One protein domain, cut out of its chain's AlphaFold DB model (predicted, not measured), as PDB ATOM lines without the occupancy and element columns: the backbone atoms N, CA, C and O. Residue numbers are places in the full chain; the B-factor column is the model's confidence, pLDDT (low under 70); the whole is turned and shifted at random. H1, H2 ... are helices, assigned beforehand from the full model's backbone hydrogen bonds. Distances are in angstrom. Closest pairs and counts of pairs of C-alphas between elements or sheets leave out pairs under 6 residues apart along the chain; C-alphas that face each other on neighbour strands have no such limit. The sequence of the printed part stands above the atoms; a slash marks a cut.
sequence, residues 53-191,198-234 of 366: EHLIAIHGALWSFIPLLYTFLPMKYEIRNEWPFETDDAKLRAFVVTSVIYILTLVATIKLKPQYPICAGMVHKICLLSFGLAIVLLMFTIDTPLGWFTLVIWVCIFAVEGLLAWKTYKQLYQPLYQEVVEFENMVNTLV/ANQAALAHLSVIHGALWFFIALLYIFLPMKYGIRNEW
ATOM      1  N   GLU A  53     -27.421  -5.951  22.198       57.22
ATOM      2  CA  GLU A  53     -25.971  -6.108  21.977       57.22
ATOM      3  C   GLU A  53     -25.467  -5.267  20.798       57.22
ATOM      4  O   GLU A  53     -24.506  -4.510  20.940       57.22
ATOM      5  N   HIS A  54     -26.183  -5.292  19.669       64.44
ATOM      6  CA  HIS A  54     -25.896  -4.432  18.513       64.44
ATOM      7  C   HIS A  54     -25.914  -2.934  18.879       64.44
ATOM      8  O   HIS A  54     -25.078  -2.155  18.423       64.44
ATOM      9  N   LEU A  55     -26.838  -2.528  19.755       63.72
ATOM     10  CA  LEU A  55     -26.983  -1.139  20.191       63.72
ATOM     11  C   LEU A  55     -25.818  -0.707  21.095       63.72
ATOM     12  O   LEU A  55     -25.314   0.407  20.955       63.72
ATOM     13  N   ILE A  56     -25.359  -1.604  21.973       65.75
ATOM     14  CA  ILE A  56     -24.179  -1.419  22.828       65.75
ATOM     15  C   ILE A  56     -22.900  -1.349  21.977       65.75
ATOM     16  O   ILE A  56     -22.070  -0.472  22.211       65.75
ATOM     17  N   ALA A  57     -22.765  -2.190  20.948       67.81
ATOM     18  CA  ALA A  57     -21.625  -2.155  20.027       67.81
ATOM     19  C   ALA A  57     -21.515  -0.809  19.284       67.81
ATOM     20  O   ALA A  57     -20.433  -0.224  19.224       67.81
ATOM     21  N   ILE A  58     -22.640  -0.258  18.807       66.50
ATOM     22  CA  ILE A  58     -22.697   1.087  18.203       66.50
ATOM     23  C   ILE A  58     -22.264   2.173  19.205       66.50
ATOM     24  O   ILE A  58     -21.568   3.114  18.829       66.50
ATOM     25  N   HIS A  59     -22.615   2.041  20.488       63.84
ATOM     26  CA  HIS A  59     -22.200   2.997  21.526       63.84
ATOM     27  C   HIS A  59     -20.711   2.892  21.873       63.84
ATOM     28  O   HIS A  59     -20.061   3.914  22.087       63.84
ATOM     29  N   GLY A  60     -20.145   1.682  21.865       68.62
ATOM     30  CA  GLY A  60     -18.697   1.481  21.963       68.62
ATOM     31  C   GLY A  60     -17.948   2.121  20.789       68.62
ATOM     32  O   GLY A  60     -16.937   2.792  20.998       68.62
ATOM     33  N   ALA A  61     -18.486   1.990  19.571       69.12
ATOM     34  CA  ALA A  61     -17.945   2.637  18.378       69.12
ATOM     35  C   ALA A  61     -18.061   4.173  18.423       69.12
ATOM     36  O   ALA A  61     -17.153   4.857  17.974       69.12
ATOM     37  N   LEU A  62     -19.126   4.737  19.004       66.19
ATOM     38  CA  LEU A  62     -19.208   6.178  19.280       66.19
ATOM     39  C   LEU A  62     -18.108   6.638  20.237       66.19
ATOM     40  O   LEU A  62     -17.423   7.624  19.966       66.19
ATOM     41  N   TRP A  63     -17.906   5.915  21.339       70.81
ATOM     42  CA  TRP A  63     -16.936   6.299  22.361       70.81
ATOM     43  C   TRP A  63     -15.495   6.364  21.827       70.81
ATOM     44  O   TRP A  63     -14.734   7.245  22.229       70.81
ATOM     45  N   SER A  64     -15.120   5.500  20.875       74.00
ATOM     46  CA  SER A  64     -13.789   5.533  20.251       74.00
ATOM     47  C   SER A  64     -13.551   6.735  19.322       74.00
ATOM     48  O   SER A  64     -12.396   7.023  19.009       74.00
ATOM     49  N   PHE A  65     -14.586   7.502  18.952       72.06
ATOM     50  CA  PHE A  65     -14.413   8.786  18.264       72.06
ATOM     51  C   PHE A  65     -14.118   9.961  19.213       72.06
ATOM     52  O   PHE A  65     -13.572  10.958  18.741       72.06
ATOM     53  N   ILE A  66     -14.400   9.878  20.527       72.56
ATOM     54  CA  ILE A  66     -14.108  10.988  21.468       72.56
ATOM     55  C   ILE A  66     -12.607  11.358  21.474       72.56
ATOM     56  O   ILE A  66     -12.307  12.545  21.348       72.56
ATOM     57  N   PRO A  67     -11.642  10.414  21.547       76.50
ATOM     58  CA  PRO A  67     -10.216  10.750  21.463       76.50
ATOM     59  C   PRO A  67      -9.831  11.381  20.121       76.50
ATOM     60  O   PRO A  67      -8.984  12.271  20.081       76.50
ATOM     61  N   LEU A  68     -10.481  10.965  19.028       75.50
ATOM     62  CA  LEU A  68     -10.277  11.529  17.694       75.50
ATOM     63  C   LEU A  68     -10.719  13.004  17.661       75.50
ATOM     64  O   LEU A  68      -9.948  13.879  17.279       75.50
ATOM     65  N   LEU A  69     -11.931  13.281  18.149       78.88
ATOM     66  CA  LEU A  69     -12.488  14.626  18.314       78.88
ATOM     67  C   LEU A  69     -11.582  15.513  19.178       78.88
ATOM     68  O   LEU A  69     -11.236  16.619  18.771       78.88
ATOM     69  N   TYR A  70     -11.171  15.005  20.344       79.00
ATOM     70  CA  TYR A  70     -10.344  15.719  21.319       79.00
ATOM     71  C   TYR A  70      -8.927  16.016  20.802       79.00
ATOM     72  O   TYR A  70      -8.323  17.000  21.208       79.00
ATOM     73  N   THR A  71      -8.394  15.188  19.899       82.50
ATOM     74  CA  THR A  71      -7.036  15.363  19.357       82.50
ATOM     75  C   THR A  71      -7.031  16.248  18.112       82.50
ATOM     76  O   THR A  71      -6.257  17.198  18.032       82.50
ATOM     77  N   PHE A  72      -7.892  15.959  17.129       84.12
ATOM     78  CA  PHE A  72      -7.787  16.568  15.800       84.12
ATOM     79  C   PHE A  72      -8.570  17.877  15.641       84.12
ATOM     80  O   PHE A  72      -8.146  18.711  14.841       84.12
ATOM     81  N   LEU A  73      -9.663  18.109  16.388       84.69
ATOM     82  CA  LEU A  73     -10.349  19.407  16.324       84.69
ATOM     83  C   LEU A  73      -9.483  20.530  16.926       84.69
ATOM     84  O   LEU A  73      -9.221  21.481  16.187       84.69
ATOM     85  N   PRO A  74      -8.955  20.434  18.169       83.50
ATOM     86  CA  PRO A  74      -8.061  21.465  18.696       83.50
ATOM     87  C   PRO A  74      -6.831  21.648  17.809       83.50
ATOM     88  O   PRO A  74      -6.594  22.754  17.344       83.50
ATOM     89  N   MET A  75      -6.142  20.562  17.431       84.56
ATOM     90  CA  MET A  75      -4.962  20.642  16.563       84.56
ATOM     91  C   MET A  75      -5.226  21.395  15.249       84.56
ATOM     92  O   MET A  75      -4.389  22.194  14.838       84.56
ATOM     93  N   LYS A  76      -6.377  21.198  14.588       85.94
ATOM     94  CA  LYS A  76      -6.697  21.932  13.353       85.94
ATOM     95  C   LYS A  76      -6.909  23.430  13.601       85.94
ATOM     96  O   LYS A  76      -6.413  24.242  12.819       85.94
ATOM     97  N   TYR A  77      -7.688  23.790  14.618       85.19
ATOM     98  CA  TYR A  77      -8.188  25.158  14.803       85.19
ATOM     99  C   TYR A  77      -7.276  26.040  15.665       85.19
ATOM    100  O   TYR A  77      -7.148  27.231  15.393       85.19
ATOM    101  N   GLU A  78      -6.571  25.456  16.632       83.94
ATOM    102  CA  GLU A  78      -5.577  26.128  17.476       83.94
ATOM    103  C   GLU A  78      -4.341  26.535  16.658       83.94
ATOM    104  O   GLU A  78      -3.917  27.685  16.730       83.94
ATOM    105  N   ILE A  79      -3.845  25.662  15.765       84.69
ATOM    106  CA  ILE A  79      -2.756  25.987  14.815       84.69
ATOM    107  C   ILE A  79      -3.127  27.155  13.881       84.69
ATOM    108  O   ILE A  79      -2.248  27.866  13.395       84.69
ATOM    109  N   ARG A  80      -4.423  27.366  13.626       83.00
ATOM    110  CA  ARG A  80      -4.943  28.462  12.795       83.00
ATOM    111  C   ARG A  80      -5.322  29.714  13.587       83.00
ATOM    112  O   ARG A  80      -5.482  30.770  12.986       83.00
ATOM    113  N   ASN A  81      -5.483  29.599  14.906       85.50
ATOM    114  CA  ASN A  81      -6.140  30.591  15.760       85.50
ATOM    115  C   ASN A  81      -7.522  31.036  15.212       85.50
ATOM    116  O   ASN A  81      -7.876  32.214  15.241       85.50
ATOM    117  N   GLU A  82      -8.295  30.080  14.686       87.31
ATOM    118  CA  GLU A  82      -9.596  30.285  14.030       87.31
ATOM    119  C   GLU A  82     -10.709  29.573  14.815       87.31
ATOM    120  O   GLU A  82     -10.605  28.374  15.072       87.31
ATOM    121  N   TRP A  83     -11.809  30.253  15.164       85.81
ATOM    122  CA  TRP A  83     -12.930  29.596  15.851       85.81
ATOM    123  C   TRP A  83     -13.687  28.646  14.889       85.81
ATOM    124  O   TRP A  83     -14.173  29.100  13.853       85.81
ATOM    125  N   PRO A  84     -13.848  27.339  15.199       83.69
ATOM    126  CA  PRO A  84     -14.518  26.368  14.328       83.69
ATOM    127  C   PRO A  84     -15.882  26.775  13.738       83.69
ATOM    128  O   PRO A  84     -16.166  26.428  12.592       83.69
ATOM    129  N   PHE A  85     -16.716  27.503  14.493       83.75
ATOM    130  CA  PHE A  85     -18.030  27.994  14.036       83.75
ATOM    131  C   PHE A  85     -17.967  29.364  13.325       83.75
ATOM    132  O   PHE A  85     -18.998  29.926  12.978       83.75
ATOM    133  N   GLU A  86     -16.772  29.907  13.096       85.12
ATOM    134  CA  GLU A  86     -16.536  31.036  12.185       85.12
ATOM    135  C   GLU A  86     -15.956  30.534  10.842       85.12
ATOM    136  O   GLU A  86     -16.412  30.982   9.792       85.12
ATOM    137  N   THR A  87     -15.046  29.543  10.839       83.00
ATOM    138  CA  THR A  87     -14.439  28.997   9.595       83.00
ATOM    139  C   THR A  87     -15.264  27.908   8.894       83.00
ATOM    140  O   THR A  87     -15.497  27.987   7.689       83.00
ATOM    141  N   ASP A  88     -15.677  26.852   9.604       84.12
ATOM    142  CA  ASP A  88     -16.319  25.650   9.025       84.12
ATOM    143  C   ASP A  88     -17.807  25.540   9.427       84.12
ATOM    144  O   ASP A  88     -18.410  24.462   9.403       84.12
ATOM    145  N   ASP A  89     -18.400  26.686   9.777       84.56
ATOM    146  CA  ASP A  89     -19.707  26.860  10.411       84.56
ATOM    147  C   ASP A  89     -20.801  25.900   9.913       84.56
ATOM    148  O   ASP A  89     -21.333  25.097  10.681       84.56
ATOM    149  N   ALA A  90     -21.096  25.911   8.610       87.94
ATOM    150  CA  ALA A  90     -22.165  25.099   8.029       87.94
ATOM    151  C   ALA A  90     -21.953  23.583   8.225       87.94
ATOM    152  O   ALA A  90     -22.915  22.861   8.502       87.94
ATOM    153  N   LYS A  91     -20.708  23.093   8.128       89.06
ATOM    154  CA  LYS A  91     -20.382  21.672   8.356       89.06
ATOM    155  C   LYS A  91     -20.565  21.310   9.822       89.06
ATOM    156  O   LYS A  91     -21.119  20.259  10.138       89.06
ATOM    157  N   LEU A  92     -20.108  22.188  10.713       88.25
ATOM    158  CA  LEU A  92     -20.077  21.925  12.144       88.25
ATOM    159  C   LEU A  92     -21.468  22.052  12.780       88.25
ATOM    160  O   LEU A  92     -21.855  21.192  13.570       88.25
ATOM    161  N   ARG A  93     -22.278  23.029  12.344       89.94
ATOM    162  CA  ARG A  93     -23.723  23.074  12.618       89.94
ATOM    163  C   ARG A  93     -24.414  21.801  12.148       89.94
ATOM    164  O   ARG A  93     -25.147  21.197  12.927       89.94
ATOM    165  N   ALA A  94     -24.165  21.361  10.912       89.50
ATOM    166  CA  ALA A  94     -24.767  20.141  10.381       89.50
ATOM    167  C   ALA A  94     -24.356  18.897  11.190       89.50
ATOM    168  O   ALA A  94     -25.212  18.073  11.508       89.50
ATOM    169  N   PHE A  95     -23.084  18.777  11.583       90.38
ATOM    170  CA  PHE A  95     -22.585  17.706  12.452       90.38
ATOM    171  C   PHE A  95     -23.304  17.688  13.810       90.38
ATOM    172  O   PHE A  95     -23.777  16.636  14.247       90.38
ATOM    173  N   VAL A  96     -23.447  18.852  14.450       88.62
ATOM    174  CA  VAL A  96     -24.148  18.992  15.733       88.62
ATOM    175  C   VAL A  96     -25.635  18.648  15.597       88.62
ATOM    176  O   VAL A  96     -26.132  17.813  16.350       88.62
ATOM    177  N   VAL A  97     -26.343  19.213  14.612       88.56
ATOM    178  CA  VAL A  97     -27.769  18.926  14.351       88.56
ATOM    179  C   VAL A  97     -27.991  17.441  14.059       88.56
ATOM    180  O   VAL A  97     -28.905  16.830  14.613       88.56
ATOM    181  N   THR A  98     -27.126  16.828  13.251       89.38
ATOM    182  CA  THR A  98     -27.199  15.394  12.933       89.38
ATOM    183  C   THR A  98     -26.961  14.532  14.176       89.38
ATOM    184  O   THR A  98     -27.652  13.533  14.376       89.38
ATOM    185  N   SER A  99     -26.051  14.947  15.061       87.00
ATOM    186  CA  SER A  99     -25.799  14.279  16.345       87.00
ATOM    187  C   SER A  99     -26.985  14.398  17.316       87.00
ATOM    188  O   SER A  99     -27.306  13.434  18.007       87.00
ATOM    189  N   VAL A 100     -27.704  15.531  17.325       84.50
ATOM    190  CA  VAL A 100     -28.978  15.667  18.060       84.50
ATOM    191  C   VAL A 100     -30.031  14.708  17.490       84.50
ATOM    192  O   VAL A 100     -30.638  13.956  18.248       84.50
ATOM    193  N   ILE A 101     -30.212  14.670  16.163       86.31
ATOM    194  CA  ILE A 101     -31.158  13.756  15.493       86.31
ATOM    195  C   ILE A 101     -30.846  12.290  15.833       86.31
ATOM    196  O   ILE A 101     -31.767  11.524  16.129       86.31
ATOM    197  N   TYR A 102     -29.566  11.910  15.862       87.69
ATOM    198  CA  TYR A 102     -29.122  10.587  16.298       87.69
ATOM    199  C   TYR A 102     -29.605  10.253  17.721       87.69
ATOM    200  O   TYR A 102     -30.253   9.228  17.921       87.69
ATOM    201  N   ILE A 103     -29.365  11.128  18.703       82.88
ATOM    202  CA  ILE A 103     -29.740  10.881  20.109       82.88
ATOM    203  C   ILE A 103     -31.264  10.801  20.266       82.88
ATOM    204  O   ILE A 103     -31.773   9.917  20.958       82.88
ATOM    205  N   LEU A 104     -32.012  11.681  19.595       83.81
ATOM    206  CA  LEU A 104     -33.476  11.673  19.637       83.81
ATOM    207  C   LEU A 104     -34.059  10.390  19.035       83.81
ATOM    208  O   LEU A 104     -34.932   9.764  19.635       83.81
ATOM    209  N   THR A 105     -33.561   9.969  17.871       82.88
ATOM    210  CA  THR A 105     -34.034   8.748  17.202       82.88
ATOM    211  C   THR A 105     -33.575   7.479  17.918       82.88
ATOM    212  O   THR A 105     -34.327   6.507  17.966       82.88
ATOM    213  N   LEU A 106     -32.419   7.487  18.583       83.44
ATOM    214  CA  LEU A 106     -32.012   6.440  19.520       83.44
ATOM    215  C   LEU A 106     -32.997   6.310  20.696       83.44
ATOM    216  O   LEU A 106     -33.501   5.217  20.957       83.44
ATOM    217  N   VAL A 107     -33.294   7.413  21.394       78.81
ATOM    218  CA  VAL A 107     -34.227   7.426  22.537       78.81
ATOM    219  C   VAL A 107     -35.626   6.988  22.095       78.81
ATOM    220  O   VAL A 107     -36.241   6.150  22.756       78.81
ATOM    221  N   ALA A 108     -36.108   7.483  20.954       76.75
ATOM    222  CA  ALA A 108     -37.390   7.085  20.382       76.75
ATOM    223  C   ALA A 108     -37.410   5.597  19.985       76.75
ATOM    224  O   ALA A 108     -38.355   4.897  20.336       76.75
ATOM    225  N   THR A 109     -36.350   5.076  19.353       78.62
ATOM    226  CA  THR A 109     -36.194   3.634  19.074       78.62
ATOM    227  C   THR A 109     -36.336   2.822  20.359       78.62
ATOM    228  O   THR A 109     -37.093   1.856  20.399       78.62
ATOM    229  N   ILE A 110     -35.636   3.225  21.422       77.25
ATOM    230  CA  ILE A 110     -35.648   2.543  22.720       77.25
ATOM    231  C   ILE A 110     -37.040   2.571  23.366       77.25
ATOM    232  O   ILE A 110     -37.496   1.528  23.832       77.25
ATOM    233  N   LYS A 111     -37.731   3.719  23.366       72.94
ATOM    234  CA  LYS A 111     -39.082   3.841  23.942       72.94
ATOM    235  C   LYS A 111     -40.150   3.103  23.121       72.94
ATOM    236  O   LYS A 111     -41.054   2.524  23.712       72.94
ATOM    237  N   LEU A 112     -40.042   3.079  21.789       71.19
ATOM    238  CA  LEU A 112     -41.021   2.430  20.902       71.19
ATOM    239  C   LEU A 112     -40.877   0.901  20.847       71.19
ATOM    240  O   LEU A 112     -41.882   0.205  20.723       71.19
ATOM    241  N   LYS A 113     -39.652   0.361  20.931       74.75
ATOM    242  CA  LYS A 113     -39.347  -1.066  20.681       74.75
ATOM    243  C   LYS A 113     -40.224  -2.084  21.434       74.75
ATOM    244  O   LYS A 113     -40.568  -3.082  20.803       74.75
ATOM    245  N   PRO A 114     -40.623  -1.878  22.709       68.44
ATOM    246  CA  PRO A 114     -41.464  -2.837  23.435       68.44
ATOM    247  C   PRO A 114     -42.942  -2.870  23.007       68.44
ATOM    248  O   PRO A 114     -43.658  -3.770  23.430       68.44
ATOM    249  N   GLN A 115     -43.415  -1.883  22.235       64.25
ATOM    250  CA  GLN A 115     -44.840  -1.700  21.902       64.25
ATOM    251  C   GLN A 115     -45.091  -1.637  20.388       64.25
ATOM    252  O   GLN A 115     -46.045  -2.226  19.891       64.25
ATOM    253  N   TYR A 116     -44.204  -0.969  19.650       68.81
ATOM    254  CA  TYR A 116     -44.318  -0.704  18.216       68.81
ATOM    255  C   TYR A 116     -43.023  -1.126  17.497       68.81
ATOM    256  O   TYR A 116     -42.270  -0.270  17.022       68.81
ATOM    257  N   PRO A 117     -42.707  -2.435  17.421       70.69
ATOM    258  CA  PRO A 117     -41.418  -2.916  16.915       70.69
ATOM    259  C   PRO A 117     -41.148  -2.528  15.451       70.69
ATOM    260  O   PRO A 117     -39.997  -2.285  15.092       70.69
ATOM    261  N   ILE A 118     -42.193  -2.396  14.623       71.94
ATOM    262  CA  ILE A 118     -42.089  -1.949  13.222       71.94
ATOM    263  C   ILE A 118     -41.652  -0.476  13.159       71.94
ATOM    264  O   ILE A 118     -40.630  -0.158  12.545       71.94
ATOM    265  N   CYS A 119     -42.357   0.418  13.864       67.44
ATOM    266  CA  CYS A 119     -41.999   1.836  13.955       67.44
ATOM    267  C   CYS A 119     -40.614   2.026  14.588       67.44
ATOM    268  O   CYS A 119     -39.804   2.798  14.081       67.44
ATOM    269  N   ALA A 120     -40.294   1.275  15.646       71.44
ATOM    270  CA  ALA A 120     -38.966   1.278  16.254       71.44
ATOM    271  C   ALA A 120     -37.873   0.845  15.261       71.44
ATOM    272  O   ALA A 120     -36.794   1.428  15.259       71.44
ATOM    273  N   GLY A 121     -38.153  -0.121  14.379       73.19
ATOM    274  CA  GLY A 121     -37.261  -0.513  13.286       73.19
ATOM    275  C   GLY A 121     -37.021   0.613  12.276       73.19
ATOM    276  O   GLY A 121     -35.873   0.874  11.916       73.19
ATOM    277  N   MET A 122     -38.071   1.332  11.862       74.50
ATOM    278  CA  MET A 122     -37.942   2.507  10.985       74.50
ATOM    279  C   MET A 122     -37.114   3.620  11.639       74.50
ATOM    280  O   MET A 122     -36.157   4.113  11.042       74.50
ATOM    281  N   VAL A 123     -37.430   3.974  12.887       76.12
ATOM    282  CA  VAL A 123     -36.701   5.000  13.647       76.12
ATOM    283  C   VAL A 123     -35.245   4.574  13.894       76.12
ATOM    284  O   VAL A 123     -34.344   5.410  13.801       76.12
ATOM    285  N   HIS A 124     -34.972   3.277  14.083       82.94
ATOM    286  CA  HIS A 124     -33.605   2.763  14.195       82.94
ATOM    287  C   HIS A 124     -32.804   2.949  12.901       82.94
ATOM    288  O   HIS A 124     -31.624   3.291  12.967       82.94
ATOM    289  N   LYS A 125     -33.419   2.815  11.717       82.94
ATOM    290  CA  LYS A 125     -32.729   3.126  10.452       82.94
ATOM    291  C   LYS A 125     -32.376   4.612  10.343       82.94
ATOM    292  O   LYS A 125     -31.274   4.922   9.906       82.94
ATOM    293  N   ILE A 126     -33.235   5.522  10.814       83.25
ATOM    294  CA  ILE A 126     -32.926   6.967  10.874       83.25
ATOM    295  C   ILE A 126     -31.789   7.244  11.877       83.25
ATOM    296  O   ILE A 126     -30.888   8.033  11.592       83.25
ATOM    297  N   CYS A 127     -31.775   6.544  13.014       86.69
ATOM    298  CA  CYS A 127     -30.687   6.567  13.996       86.69
ATOM    299  C   CYS A 127     -29.346   6.109  13.384       86.69
ATOM    300  O   CYS A 127     -28.331   6.775  13.565       86.69
ATOM    301  N   LEU A 128     -29.317   5.015  12.617       84.69
ATOM    302  CA  LEU A 128     -28.096   4.550  11.939       84.69
ATOM    303  C   LEU A 128     -27.643   5.514  10.827       84.69
ATOM    304  O   LEU A 128     -26.456   5.828  10.725       84.69
ATOM    305  N   LEU A 129     -28.592   6.016  10.031       86.81
ATOM    306  CA  LEU A 129     -28.356   6.968   8.943       86.81
ATOM    307  C   LEU A 129     -27.716   8.264   9.468       86.81
ATOM    308  O   LEU A 129     -26.671   8.684   8.969       86.81
ATOM    309  N   SER A 130     -28.316   8.860  10.504       88.12
ATOM    310  CA  SER A 130     -27.818  10.080  11.152       88.12
ATOM    311  C   SER A 130     -26.473   9.858  11.846       88.12
ATOM    312  O   SER A 130     -25.567  10.658  11.642       88.12
ATOM    313  N   PHE A 131     -26.274   8.749  12.569       86.62
ATOM    314  CA  PHE A 131     -24.963   8.423  13.142       86.62
ATOM    315  C   PHE A 131     -23.854   8.408  12.077       86.62
ATOM    316  O   PHE A 131     -22.843   9.097  12.220       86.62
ATOM    317  N   GLY A 132     -24.061   7.681  10.977       87.06
ATOM    318  CA  GLY A 132     -23.082   7.622   9.896       87.06
ATOM    319  C   GLY A 132     -22.848   8.983   9.223       87.06
ATOM    320  O   GLY A 132     -21.704   9.332   8.934       87.06
ATOM    321  N   LEU A 133     -23.903   9.786   9.040       89.38
ATOM    322  CA  LEU A 133     -23.794  11.136   8.481       89.38
ATOM    323  C   LEU A 133     -23.027  12.086   9.419       89.38
ATOM    324  O   LEU A 133     -22.265  12.925   8.943       89.38
ATOM    325  N   ALA A 134     -23.154  11.928  10.739       89.50
ATOM    326  CA  ALA A 134     -22.350  12.671  11.705       89.50
ATOM    327  C   ALA A 134     -20.856  12.312  11.591       89.50
ATOM    328  O   ALA A 134     -20.023  13.217  11.599       89.50
ATOM    329  N   ILE A 135     -20.497  11.035  11.386       88.12
ATOM    330  CA  ILE A 135     -19.100  10.657  11.093       88.12
ATOM    331  C   ILE A 135     -18.631  11.323   9.791       88.12
ATOM    332  O   ILE A 135     -17.563  11.929   9.777       88.12
ATOM    333  N   VAL A 136     -19.423  11.272   8.715       89.94
ATOM    334  CA  VAL A 136     -19.086  11.910   7.424       89.94
ATOM    335  C   VAL A 136     -18.811  13.411   7.590       89.94
ATOM    336  O   VAL A 136     -17.784  13.906   7.126       89.94
ATOM    337  N   LEU A 137     -19.690  14.136   8.287       90.94
ATOM    338  CA  LEU A 137     -19.553  15.577   8.528       90.94
ATOM    339  C   LEU A 137     -18.363  15.911   9.442       90.94
ATOM    340  O   LEU A 137     -17.670  16.903   9.205       90.94
ATOM    341  N   LEU A 138     -18.070  15.066  10.436       88.19
ATOM    342  CA  LEU A 138     -16.857  15.178  11.246       88.19
ATOM    343  C   LEU A 138     -15.596  14.975  10.396       88.19
ATOM    344  O   LEU A 138     -14.674  15.782  10.486       88.19
ATOM    345  N   MET A 139     -15.563  13.952   9.539       88.88
ATOM    346  CA  MET A 139     -14.428  13.720   8.644       88.88
ATOM    347  C   MET A 139     -14.219  14.925   7.719       88.88
ATOM    348  O   MET A 139     -13.126  15.471   7.731       88.88
ATOM    349  N   PHE A 140     -15.264  15.459   7.067       88.75
ATOM    350  CA  PHE A 140     -15.193  16.710   6.281       88.75
ATOM    351  C   PHE A 140     -14.742  17.957   7.064       88.75
ATOM    352  O   PHE A 140     -14.314  18.951   6.459       88.75
ATOM    353  N   THR A 141     -14.886  17.938   8.390       87.25
ATOM    354  CA  THR A 141     -14.419  19.001   9.286       87.25
ATOM    355  C   THR A 141     -12.932  18.835   9.613       87.25
ATOM    356  O   THR A 141     -12.230  19.838   9.708       87.25
ATOM    357  N   ILE A 142     -12.433  17.601   9.738       87.00
ATOM    358  CA  ILE A 142     -11.010  17.298   9.957       87.00
ATOM    359  C   ILE A 142     -10.226  17.430   8.640       87.00
ATOM    360  O   ILE A 142      -9.333  18.269   8.546       87.00
ATOM    361  N   ASP A 143     -10.594  16.653   7.618       87.31
ATOM    362  CA  ASP A 143      -9.960  16.616   6.299       87.31
ATOM    363  C   ASP A 143     -10.991  16.363   5.176       87.31
ATOM    364  O   ASP A 143     -11.837  15.474   5.247       87.31
ATOM    365  N   THR A 144     -10.935  17.153   4.101       88.75
ATOM    366  CA  THR A 144     -11.969  17.109   3.048       88.75
ATOM    367  C   THR A 144     -11.883  15.861   2.151       88.75
ATOM    368  O   THR A 144     -12.929  15.247   1.929       88.75
ATOM    369  N   PRO A 145     -10.704  15.427   1.659       91.69
ATOM    370  CA  PRO A 145     -10.527  14.110   1.040       91.69
ATOM    371  C   PRO A 145     -11.033  12.936   1.893       91.69
ATOM    372  O   PRO A 145     -11.760  12.086   1.377       91.69
ATOM    373  N   LEU A 146     -10.717  12.903   3.192       85.31
ATOM    374  CA  LEU A 146     -11.204  11.867   4.107       85.31
ATOM    375  C   LEU A 146     -12.733  11.910   4.248       85.31
ATOM    376  O   LEU A 146     -13.382  10.868   4.175       85.31
ATOM    377  N   GLY A 147     -13.319  13.108   4.353       88.62
ATOM    378  CA  GLY A 147     -14.769  13.314   4.325       88.62
ATOM    379  C   GLY A 147     -15.442  12.738   3.076       88.62
ATOM    380  O   GLY A 147     -16.431  12.016   3.196       88.62
ATOM    381  N   TRP A 148     -14.869  12.964   1.888       91.50
ATOM    382  CA  TRP A 148     -15.356  12.364   0.639       91.50
ATOM    383  C   TRP A 148     -15.248  10.836   0.637       91.50
ATOM    384  O   TRP A 148     -16.197  10.160   0.242       91.50
ATOM    385  N   PHE A 149     -14.128  10.280   1.106       90.81
ATOM    386  CA  PHE A 149     -13.934   8.831   1.204       90.81
ATOM    387  C   PHE A 149     -14.963   8.179   2.144       90.81
ATOM    388  O   PHE A 149     -15.616   7.200   1.774       90.81
ATOM    389  N   THR A 150     -15.184   8.762   3.327       87.69
ATOM    390  CA  THR A 150     -16.216   8.296   4.264       87.69
ATOM    391  C   THR A 150     -17.627   8.489   3.705       87.69
ATOM    392  O   THR A 150     -18.461   7.606   3.895       87.69
ATOM    393  N   LEU A 151     -17.903   9.576   2.970       89.44
ATOM    394  CA  LEU A 151     -19.194   9.782   2.302       89.44
ATOM    395  C   LEU A 151     -19.471   8.686   1.271       89.44
ATOM    396  O   LEU A 151     -20.578   8.158   1.251       89.44
ATOM    397  N   VAL A 152     -18.490   8.302   0.448       90.31
ATOM    398  CA  VAL A 152     -18.659   7.213  -0.530       90.31
ATOM    399  C   VAL A 152     -18.955   5.887   0.175       90.31
ATOM    400  O   VAL A 152     -19.899   5.201  -0.207       90.31
ATOM    401  N   ILE A 153     -18.222   5.549   1.241       86.06
ATOM    402  CA  ILE A 153     -18.488   4.341   2.044       86.06
ATOM    403  C   ILE A 153     -19.901   4.380   2.647       86.06
ATOM    404  O   ILE A 153     -20.644   3.405   2.544       86.06
ATOM    405  N   TRP A 154     -20.291   5.512   3.235       90.44
ATOM    406  CA  TRP A 154     -21.611   5.708   3.831       90.44
ATOM    407  C   TRP A 154     -22.733   5.582   2.794       90.44
ATOM    408  O   TRP A 154     -23.687   4.841   3.023       90.44
ATOM    409  N   VAL A 155     -22.595   6.219   1.624       85.88
ATOM    410  CA  VAL A 155     -23.551   6.082   0.515       85.88
ATOM    411  C   VAL A 155     -23.623   4.628   0.050       85.88
ATOM    412  O   VAL A 155     -24.725   4.124  -0.118       85.88
ATOM    413  N   CYS A 156     -22.506   3.913  -0.103       86.19
ATOM    414  CA  CYS A 156     -22.528   2.502  -0.507       86.19
ATOM    415  C   CYS A 156     -23.265   1.602   0.503       86.19
ATOM    416  O   CYS A 156     -24.056   0.753   0.092       86.19
ATOM    417  N   ILE A 157     -23.058   1.808   1.808       82.00
ATOM    418  CA  ILE A 157     -23.752   1.065   2.874       82.00
ATOM    419  C   ILE A 157     -25.253   1.397   2.875       82.00
ATOM    420  O   ILE A 157     -26.099   0.502   2.819       82.00
ATOM    421  N   PHE A 158     -25.602   2.685   2.903       79.12
ATOM    422  CA  PHE A 158     -26.990   3.126   3.053       79.12
ATOM    423  C   PHE A 158     -27.784   3.188   1.739       79.12
ATOM    424  O   PHE A 158     -29.003   3.302   1.798       79.12
ATOM    425  N   ALA A 159     -27.170   3.039   0.561       76.12
ATOM    426  CA  ALA A 159     -27.900   2.924  -0.706       76.12
ATOM    427  C   ALA A 159     -28.690   1.611  -0.794       76.12
ATOM    428  O   ALA A 159     -29.817   1.612  -1.287       76.12
ATOM    429  N   VAL A 160     -28.142   0.503  -0.281       71.75
ATOM    430  CA  VAL A 160     -28.844  -0.792  -0.239       71.75
ATOM    431  C   VAL A 160     -30.024  -0.716   0.730       71.75
ATOM    432  O   VAL A 160     -31.161  -0.987   0.346       71.75
ATOM    433  N   GLU A 161     -29.770  -0.260   1.958       70.31
ATOM    434  CA  GLU A 161     -30.794  -0.067   2.992       70.31
ATOM    435  C   GLU A 161     -31.856   0.966   2.593       70.31
ATOM    436  O   GLU A 161     -33.045   0.745   2.811       70.31
ATOM    437  N   GLY A 162     -31.449   2.064   1.955       66.62
ATOM    438  CA  GLY A 162     -32.322   3.118   1.448       66.62
ATOM    439  C   GLY A 162     -33.180   2.658   0.274       66.62
ATOM    440  O   GLY A 162     -34.368   2.965   0.241       66.62
ATOM    441  N   LEU A 163     -32.641   1.856  -0.651       68.50
ATOM    442  CA  LEU A 163     -33.419   1.248  -1.735       68.50
ATOM    443  C   LEU A 163     -34.430   0.224  -1.201       68.50
ATOM    444  O   LEU A 163     -35.543   0.128  -1.725       68.50
ATOM    445  N   LEU A 164     -34.069  -0.529  -0.156       66.88
ATOM    446  CA  LEU A 164     -34.975  -1.457   0.520       66.88
ATOM    447  C   LEU A 164     -36.085  -0.695   1.259       66.88
ATOM    448  O   LEU A 164     -37.264  -0.942   1.022       66.88
ATOM    449  N   ALA A 165     -35.711   0.292   2.077       63.41
ATOM    450  CA  ALA A 165     -36.635   1.145   2.816       63.41
ATOM    451  C   ALA A 165     -37.561   1.937   1.883       63.41
ATOM    452  O   ALA A 165     -38.745   2.046   2.175       63.41
ATOM    453  N   TRP A 166     -37.076   2.418   0.734       62.59
ATOM    454  CA  TRP A 166     -37.894   3.080  -0.286       62.59
ATOM    455  C   TRP A 166     -38.914   2.130  -0.926       62.59
ATOM    456  O   TRP A 166     -40.055   2.528  -1.150       62.59
ATOM    457  N   LYS A 167     -38.553   0.861  -1.177       66.56
ATOM    458  CA  LYS A 167     -39.510  -0.157  -1.648       66.56
ATOM    459  C   LYS A 167     -40.583  -0.444  -0.595       66.56
ATOM    460  O   LYS A 167     -41.762  -0.398  -0.933       66.56
ATOM    461  N   THR A 168     -40.196  -0.665   0.662       62.16
ATOM    462  CA  THR A 168     -41.136  -0.889   1.774       62.16
ATOM    463  C   THR A 168     -42.033   0.328   2.006       62.16
ATOM    464  O   THR A 168     -43.248   0.189   2.077       62.16
ATOM    465  N   TYR A 169     -41.463   1.536   2.030       59.41
ATOM    466  CA  TYR A 169     -42.204   2.793   2.145       59.41
ATOM    467  C   TYR A 169     -43.197   2.961   0.995       59.41
ATOM    468  O   TYR A 169     -44.361   3.243   1.244       59.41
ATOM    469  N   LYS A 170     -42.791   2.695  -0.254       59.59
ATOM    470  CA  LYS A 170     -43.685   2.736  -1.420       59.59
ATOM    471  C   LYS A 170     -44.814   1.695  -1.351       59.59
ATOM    472  O   LYS A 170     -45.880   1.947  -1.902       59.59
ATOM    473  N   GLN A 171     -44.605   0.561  -0.680       58.78
ATOM    474  CA  GLN A 171     -45.654  -0.433  -0.418       58.78
ATOM    475  C   GLN A 171     -46.620   0.018   0.696       58.78
ATOM    476  O   GLN A 171     -47.822  -0.189   0.557       58.78
ATOM    477  N   LEU A 172     -46.135   0.702   1.743       53.94
ATOM    478  CA  LEU A 172     -46.986   1.336   2.765       53.94
ATOM    479  C   LEU A 172     -47.668   2.628   2.275       53.94
ATOM    480  O   LEU A 172     -48.703   3.011   2.809       53.94
ATOM    481  N   TYR A 173     -47.140   3.299   1.246       48.16
ATOM    482  CA  TYR A 173     -47.641   4.608   0.801       48.16
ATOM    483  C   TYR A 173     -49.077   4.574   0.250       48.16
ATOM    484  O   TYR A 173     -49.735   5.607   0.171       48.16
ATOM    485  N   GLN A 174     -49.571   3.393  -0.129       48.25
ATOM    486  CA  GLN A 174     -50.909   3.218  -0.692       48.25
ATOM    487  C   GLN A 174     -52.025   3.122   0.378       48.25
ATOM    488  O   GLN A 174     -53.065   3.746   0.169       48.25
ATOM    489  N   PRO A 175     -51.845   2.437   1.531       53.00
ATOM    490  CA  PRO A 175     -52.742   2.568   2.693       53.00
ATOM    491  C   PRO A 175     -52.491   3.799   3.592       53.00
ATOM    492  O   PRO A 175     -53.382   4.163   4.361       53.00
ATOM    493  N   LEU A 176     -51.332   4.470   3.497       46.19
ATOM    494  CA  LEU A 176     -50.866   5.513   4.439       46.19
ATOM    495  C   LEU A 176     -51.816   6.714   4.674       46.19
ATOM    496  O   LEU A 176     -51.652   7.449   5.644       46.19
ATOM    497  N   TYR A 177     -52.837   6.915   3.836       49.00
ATOM    498  CA  TYR A 177     -53.863   7.949   4.053       49.00
ATOM    499  C   TYR A 177     -54.826   7.625   5.219       49.00
ATOM    500  O   TYR A 177     -55.468   8.528   5.748       49.00
ATOM    501  N   GLN A 178     -54.920   6.359   5.651       45.09
ATOM    502  CA  GLN A 178     -55.588   5.975   6.908       45.09
ATOM    503  C   GLN A 178     -54.657   6.146   8.124       45.09
ATOM    504  O   GLN A 178     -55.101   6.552   9.198       45.09
ATOM    505  N   GLU A 179     -53.356   5.897   7.947       47.31
ATOM    506  CA  GLU A 179     -52.361   5.836   9.031       47.31
ATOM    507  C   GLU A 179     -52.110   7.188   9.725       47.31
ATOM    508  O   GLU A 179     -51.569   7.211  10.821       47.31
ATOM    509  N   VAL A 180     -52.537   8.326   9.158       51.88
ATOM    510  CA  VAL A 180     -52.472   9.634   9.850       51.88
ATOM    511  C   VAL A 180     -53.344   9.636  11.115       51.88
ATOM    512  O   VAL A 180     -52.931  10.158  12.150       51.88
ATOM    513  N   VAL A 181     -54.511   8.984  11.062       51.25
ATOM    514  CA  VAL A 181     -55.400   8.803  12.223       51.25
ATOM    515  C   VAL A 181     -54.805   7.786  13.204       51.25
ATOM    516  O   VAL A 181     -54.923   7.941  14.420       51.25
ATOM    517  N   GLU A 182     -54.103   6.765  12.706       50.44
ATOM    518  CA  GLU A 182     -53.382   5.815  13.562       50.44
ATOM    519  C   GLU A 182     -52.133   6.427  14.205       50.44
ATOM    520  O   GLU A 182     -51.828   6.093  15.344       50.44
ATOM    521  N   PHE A 183     -51.458   7.381  13.560       45.00
ATOM    522  CA  PHE A 183     -50.352   8.142  14.145       45.00
ATOM    523  C   PHE A 183     -50.846   9.035  15.291       45.00
ATOM    524  O   PHE A 183     -50.229   9.077  16.355       45.00
ATOM    525  N   GLU A 184     -51.993   9.696  15.120       46.91
ATOM    526  CA  GLU A 184     -52.635  10.475  16.183       46.91
ATOM    527  C   GLU A 184     -53.104   9.572  17.342       46.91
ATOM    528  O   GLU A 184     -52.868   9.884  18.513       46.91
ATOM    529  N   ASN A 185     -53.660   8.391  17.049       47.34
ATOM    530  CA  ASN A 185     -53.972   7.376  18.063       47.34
ATOM    531  C   ASN A 185     -52.714   6.784  18.732       47.34
ATOM    532  O   ASN A 185     -52.730   6.525  19.937       47.34
ATOM    533  N   MET A 186     -51.606   6.612  18.009       46.66
ATOM    534  CA  MET A 186     -50.319   6.143  18.536       46.66
ATOM    535  C   MET A 186     -49.715   7.179  19.487       46.66
ATOM    536  O   MET A 186     -49.283   6.814  20.577       46.66
ATOM    537  N   VAL A 187     -49.748   8.470  19.140       48.16
ATOM    538  CA  VAL A 187     -49.351   9.560  20.049       48.16
ATOM    539  C   VAL A 187     -50.246   9.572  21.293       48.16
ATOM    540  O   VAL A 187     -49.736   9.596  22.414       48.16
ATOM    541  N   ASN A 188     -51.566   9.450  21.130       43.88
ATOM    542  CA  ASN A 188     -52.498   9.345  22.258       43.88
ATOM    543  C   ASN A 188     -52.277   8.085  23.123       43.88
ATOM    544  O   ASN A 188     -52.539   8.127  24.328       43.88
ATOM    545  N   THR A 189     -51.755   6.998  22.545       44.94
ATOM    546  CA  THR A 189     -51.431   5.744  23.249       44.94
ATOM    547  C   THR A 189     -50.073   5.805  23.953       44.94
ATOM    548  O   THR A 189     -49.980   5.363  25.098       44.94
ATOM    549  N   LEU A 190     -49.057   6.457  23.368       41.62
ATOM    550  CA  LEU A 190     -47.842   6.877  24.090       41.62
ATOM    551  C   LEU A 190     -48.216   7.712  25.325       41.62
ATOM    552  O   LEU A 190     -47.672   7.511  26.410       41.62
ATOM    553  N   VAL A 191     -49.210   8.593  25.179       45.34
ATOM    554  CA  VAL A 191     -49.787   9.428  26.245       45.34
ATOM    555  C   VAL A 191     -50.764   8.633  27.153       45.34
ATOM    556  O   VAL A 191     -51.568   9.215  27.883       45.34
ATOM    557  N   ALA A 198     -40.737  -5.235  32.914       44.72
ATOM    558  CA  ALA A 198     -39.334  -5.377  32.482       44.72
ATOM    559  C   ALA A 198     -38.253  -4.583  33.262       44.72
ATOM    560  O   ALA A 198     -37.510  -3.767  32.710       44.72
ATOM    561  N   ASN A 199     -38.071  -4.931  34.538       56.47
ATOM    562  CA  ASN A 199     -37.008  -4.429  35.424       56.47
ATOM    563  C   ASN A 199     -35.566  -4.561  34.871       56.47
ATOM    564  O   ASN A 199     -34.754  -3.669  35.127       56.47
ATOM    565  N   GLN A 200     -35.242  -5.604  34.094       48.00
ATOM    566  CA  GLN A 200     -33.875  -5.839  33.592       48.00
ATOM    567  C   GLN A 200     -33.599  -5.246  32.197       48.00
ATOM    568  O   GLN A 200     -32.586  -4.565  32.018       48.00
ATOM    569  N   ALA A 201     -34.511  -5.386  31.225       53.38
ATOM    570  CA  ALA A 201     -34.365  -4.739  29.910       53.38
ATOM    571  C   ALA A 201     -34.339  -3.204  30.038       53.38
ATOM    572  O   ALA A 201     -33.498  -2.531  29.438       53.38
ATOM    573  N   ALA A 202     -35.175  -2.643  30.921       57.22
ATOM    574  CA  ALA A 202     -35.158  -1.218  31.231       57.22
ATOM    575  C   ALA A 202     -33.846  -0.741  31.889       57.22
ATOM    576  O   ALA A 202     -33.653   0.468  32.012       57.22
ATOM    577  N   LEU A 203     -32.958  -1.630  32.354       57.84
ATOM    578  CA  LEU A 203     -31.634  -1.258  32.867       57.84
ATOM    579  C   LEU A 203     -30.611  -1.107  31.728       57.84
ATOM    580  O   LEU A 203     -29.869  -0.129  31.714       57.84
ATOM    581  N   ALA A 204     -30.640  -1.999  30.733       60.25
ATOM    582  CA  ALA A 204     -29.832  -1.868  29.514       60.25
ATOM    583  C   ALA A 204     -30.266  -0.658  28.664       60.25
ATOM    584  O   ALA A 204     -29.436   0.072  28.131       60.25
ATOM    585  N   HIS A 205     -31.569  -0.381  28.588       68.56
ATOM    586  CA  HIS A 205     -32.072   0.834  27.941       68.56
ATOM    587  C   HIS A 205     -31.640   2.122  28.666       68.56
ATOM    588  O   HIS A 205     -31.326   3.115  28.011       68.56
ATOM    589  N   LEU A 206     -31.561   2.092  30.003       71.81
ATOM    590  CA  LEU A 206     -31.093   3.216  30.820       71.81
ATOM    591  C   LEU A 206     -29.609   3.528  30.561       71.81
ATOM    592  O   LEU A 206     -29.260   4.690  30.359       71.81
ATOM    593  N   SER A 207     -28.738   2.511  30.531       74.25
ATOM    594  CA  SER A 207     -27.302   2.715  30.289       74.25
ATOM    595  C   SER A 207     -27.002   3.206  28.872       74.25
ATOM    596  O   SER A 207     -26.143   4.068  28.710       74.25
ATOM    597  N   VAL A 208     -27.739   2.736  27.858       77.06
ATOM    598  CA  VAL A 208     -27.586   3.208  26.472       77.06
ATOM    599  C   VAL A 208     -27.975   4.687  26.334       77.06
ATOM    600  O   VAL A 208     -27.177   5.475  25.830       77.06
ATOM    601  N   ILE A 209     -29.149   5.099  26.837       80.25
ATOM    602  CA  ILE A 209     -29.596   6.505  26.759       80.25
ATOM    603  C   ILE A 209     -28.608   7.440  27.470       80.25
ATOM    604  O   ILE A 209     -28.198   8.455  26.906       80.25
ATOM    605  N   HIS A 210     -28.182   7.095  28.688       83.50
ATOM    606  CA  HIS A 210     -27.235   7.929  29.427       83.50
ATOM    607  C   HIS A 210     -25.815   7.886  28.856       83.50
ATOM    608  O   HIS A 210     -25.113   8.890  28.948       83.50
ATOM    609  N   GLY A 211     -25.417   6.796  28.192       81.69
ATOM    610  CA  GLY A 211     -24.183   6.725  27.409       81.69
ATOM    611  C   GLY A 211     -24.181   7.703  26.232       81.69
ATOM    612  O   GLY A 211     -23.216   8.446  26.069       81.69
ATOM    613  N   ALA A 212     -25.273   7.775  25.464       81.19
ATOM    614  CA  ALA A 212     -25.419   8.737  24.365       81.19
ATOM    615  C   ALA A 212     -25.441  10.196  24.851       81.19
ATOM    616  O   ALA A 212     -24.752  11.048  24.291       81.19
ATOM    617  N   LEU A 213     -26.188  10.482  25.925       85.88
ATOM    618  CA  LEU A 213     -26.226  11.816  26.538       85.88
ATOM    619  C   LEU A 213     -24.854  12.221  27.093       85.88
ATOM    620  O   LEU A 213     -24.426  13.353  26.885       85.88
ATOM    621  N   TRP A 214     -24.135  11.303  27.749       86.44
ATOM    622  CA  TRP A 214     -22.784  11.555  28.254       86.44
ATOM    623  C   TRP A 214     -21.779  11.785  27.122       86.44
ATOM    624  O   TRP A 214     -21.020  12.749  27.182       86.44
ATOM    625  N   PHE A 215     -21.799  10.952  26.073       84.19
ATOM    626  CA  PHE A 215     -20.999  11.153  24.859       84.19
ATOM    627  C   PHE A 215     -21.223  12.557  24.282       84.19
ATOM    628  O   PHE A 215     -20.264  13.259  23.970       84.19
ATOM    629  N   PHE A 216     -22.483  12.993  24.185       85.69
ATOM    630  CA  PHE A 216     -22.814  14.286  23.598       85.69
ATOM    631  C   PHE A 216     -22.411  15.466  24.485       85.69
ATOM    632  O   PHE A 216     -21.828  16.428  23.997       85.69
ATOM    633  N   ILE A 217     -22.642  15.376  25.797       89.62
ATOM    634  CA  ILE A 217     -22.171  16.376  26.763       89.62
ATOM    635  C   ILE A 217     -20.638  16.483  26.711       89.62
ATOM    636  O   ILE A 217     -20.108  17.590  26.632       89.62
ATOM    637  N   ALA A 218     -19.922  15.353  26.676       88.12
ATOM    638  CA  ALA A 218     -18.466  15.325  26.545       88.12
ATOM    639  C   ALA A 218     -17.989  15.963  25.230       88.12
ATOM    640  O   ALA A 218     -17.089  16.797  25.263       88.12
ATOM    641  N   LEU A 219     -18.627  15.644  24.097       87.19
ATOM    642  CA  LEU A 219     -18.378  16.277  22.797       87.19
ATOM    643  C   LEU A 219     -18.549  17.805  22.859       87.19
ATOM    644  O   LEU A 219     -17.688  18.535  22.374       87.19
ATOM    645  N   LEU A 220     -19.622  18.297  23.486       89.75
ATOM    646  CA  LEU A 220     -19.860  19.735  23.646       89.75
ATOM    647  C   LEU A 220     -18.784  20.404  24.517       89.75
ATOM    648  O   LEU A 220     -18.345  21.511  24.204       89.75
ATOM    649  N   TYR A 221     -18.287  19.720  25.552       90.38
ATOM    650  CA  TYR A 221     -17.183  20.224  26.371       90.38
ATOM    651  C   TYR A 221     -15.862  20.410  25.601       90.38
ATOM    652  O   TYR A 221     -15.090  21.280  25.995       90.38
ATOM    653  N   ILE A 222     -15.618  19.700  24.487       88.38
ATOM    654  CA  ILE A 222     -14.419  19.893  23.634       88.38
ATOM    655  C   ILE A 222     -14.423  21.283  22.971       88.38
ATOM    656  O   ILE A 222     -13.370  21.889  22.775       88.38
ATOM    657  N   PHE A 223     -15.601  21.835  22.668       87.88
ATOM    658  CA  PHE A 223     -15.721  23.145  22.023       87.88
ATOM    659  C   PHE A 223     -15.473  24.325  22.974       87.88
ATOM    660  O   PHE A 223     -15.105  25.401  22.506       87.88
ATOM    661  N   LEU A 224     -15.611  24.150  24.294       90.06
ATOM    662  CA  LEU A 224     -15.367  25.232  25.257       90.06
ATOM    663  C   LEU A 224     -13.897  25.708  25.302       90.06
ATOM    664  O   LEU A 224     -13.691  26.908  25.123       90.06
ATOM    665  N   PRO A 225     -12.866  24.853  25.498       86.62
ATOM    666  CA  PRO A 225     -11.477  25.314  25.505       86.62
ATOM    667  C   PRO A 225     -11.061  25.906  24.154       86.62
ATOM    668  O   PRO A 225     -10.343  26.898  24.142       86.62
ATOM    669  N   MET A 226     -11.581  25.392  23.031       85.81
ATOM    670  CA  MET A 226     -11.359  26.009  21.718       85.81
ATOM    671  C   MET A 226     -11.977  27.419  21.627       85.81
ATOM    672  O   MET A 226     -11.332  28.319  21.099       85.81
ATOM    673  N   LYS A 227     -13.181  27.655  22.173       88.12
ATOM    674  CA  LYS A 227     -13.828  28.984  22.143       88.12
ATOM    675  C   LYS A 227     -13.048  30.011  22.960       88.12
ATOM    676  O   LYS A 227     -12.785  31.112  22.486       88.12
ATOM    677  N   TYR A 228     -12.728  29.655  24.201       88.56
ATOM    678  CA  TYR A 228     -12.162  30.591  25.172       88.56
ATOM    679  C   TYR A 228     -10.642  30.729  25.039       88.56
ATOM    680  O   TYR A 228     -10.128  31.831  25.199       88.56
ATOM    681  N   GLY A 229      -9.933  29.663  24.647       85.38
ATOM    682  CA  GLY A 229      -8.492  29.691  24.388       85.38
ATOM    683  C   GLY A 229      -8.115  30.598  23.215       85.38
ATOM    684  O   GLY A 229      -7.291  31.490  23.387       85.38
ATOM    685  N   ILE A 230      -8.787  30.459  22.065       85.00
ATOM    686  CA  ILE A 230      -8.544  31.287  20.861       85.00
ATOM    687  C   ILE A 230      -8.827  32.779  21.121       85.00
ATOM    688  O   ILE A 230      -8.221  33.654  20.506       85.00
ATOM    689  N   ARG A 231      -9.729  33.081  22.062       84.38
ATOM    690  CA  ARG A 231     -10.077  34.451  22.471       84.38
ATOM    691  C   ARG A 231      -9.266  34.962  23.672       84.38
ATOM    692  O   ARG A 231      -9.378  36.134  24.012       84.38
ATOM    693  N   ASN A 232      -8.453  34.105  24.298       87.19
ATOM    694  CA  ASN A 232      -7.769  34.351  25.573       87.19
ATOM    695  C   ASN A 232      -8.713  34.896  26.674       87.19
ATOM    696  O   ASN A 232      -8.352  35.763  27.468       87.19
ATOM    697  N   GLU A 233      -9.948  34.390  26.694       89.88
ATOM    698  CA  GLU A 233     -11.005  34.740  27.649       89.88
ATOM    699  C   GLU A 233     -11.135  33.656  28.731       89.88
ATOM    700  O   GLU A 233     -10.830  32.487  28.486       89.88
ATOM    701  N   TRP A 234     -11.668  33.993  29.914       86.69
ATOM    702  CA  TRP A 234     -12.046  32.980  30.904       86.69
ATOM    703  C   TRP A 234     -13.549  32.644  30.832       86.69
ATOM    704  O   TRP A 234     -14.386  33.545  30.923       86.69
TER     705      TRP A 234
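What this domain is: This is residues 53 to 191 and 198 to 234 of the 366 residues of an uncharacterized protein of Nyssa sinensis (UniProt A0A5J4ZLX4). Long helices lie roughly along one axis in an elongated bundle: H4 and H5 pack side by side in the middle, H6 covers H5 on one side, and H8 packs on H4 on the other, with H1 and H2 following each other along H8. At one end residues 170 to 185, most of H7 among them, stick out. The printed part has 176 residues with eight named helices, H1 to H8 in chain order, and no named strand; its class is all helix. It is only just loose, close to compact, with a radius of gyration of the C-alphas of 19.0 A, and spans 57 by 38 by 28 A.

How they stand to each other: H1, residues 53 to 63, touches residues 208 to 215 of H8, residues 201 to 231, at a shallow tilt of 12 degrees, the same way; the closest C-alphas, of Ile 56 and Val 208, are 6.8 A apart. H2, residues 66 to 78, touches H8 too, closest at the C-alphas of Tyr 70 and Ile 222, 6.3 A. H3, residues 84 to 87, and H4, residues 89 to 112, touch only at the corner, and only just, with 3 pairs of C-alphas within 8 A; the closest are those of Phe 85 and Leu 92, 6.7 A. H4 and H5, residues 117 to 142, form a helical hairpin at a shallow tilt of 22 degrees, closest at the C-alphas of Thr 109 and Ala 120, 4.6 A. H4 touches H8, opposite ways, closest at the C-alphas of Val 107 and Ile 209, 6.3 A. H2, H4, H5 and H8 form a bundle, a group of helices packed together. H5 and H6, residues 144 to 172, form another helical hairpin, closest at the C-alphas of Phe 140 and Gly 147, 3.9 A. H7, residues 176 to 190, touches no helix. Every O i to N i+4 pair is within hydrogen-bond range in H1, H4 and H5, against 8 of 9 in H2, 23 of 25 in H6, 8 of 11 in H7 and 22 of 27 in H8; H3 is too short for such a pair.

Where its parts are: H1 begins at C-alpha 53, (-25.971, -6.108, 21.977). H4 is 34.1 A long, H5 37.2 A, and H6 38.4 A with a kink of 39 degrees near residue 159. H8, 46.7 A, ends at C-alpha 231, (-10.077, 34.451, 22.471).

The domain as a whole: The C-alphas farthest apart, of Pro 175 and Asn 232, are 59.6 A apart. Residues 192 to 197 are not printed, and C-alphas 191 and 198 are 19.2 A apart across this cut. The links printed whole are tight. Mean pLDDT of the printed part is 75.9; 52 residues are under 70, among them 162 to 191.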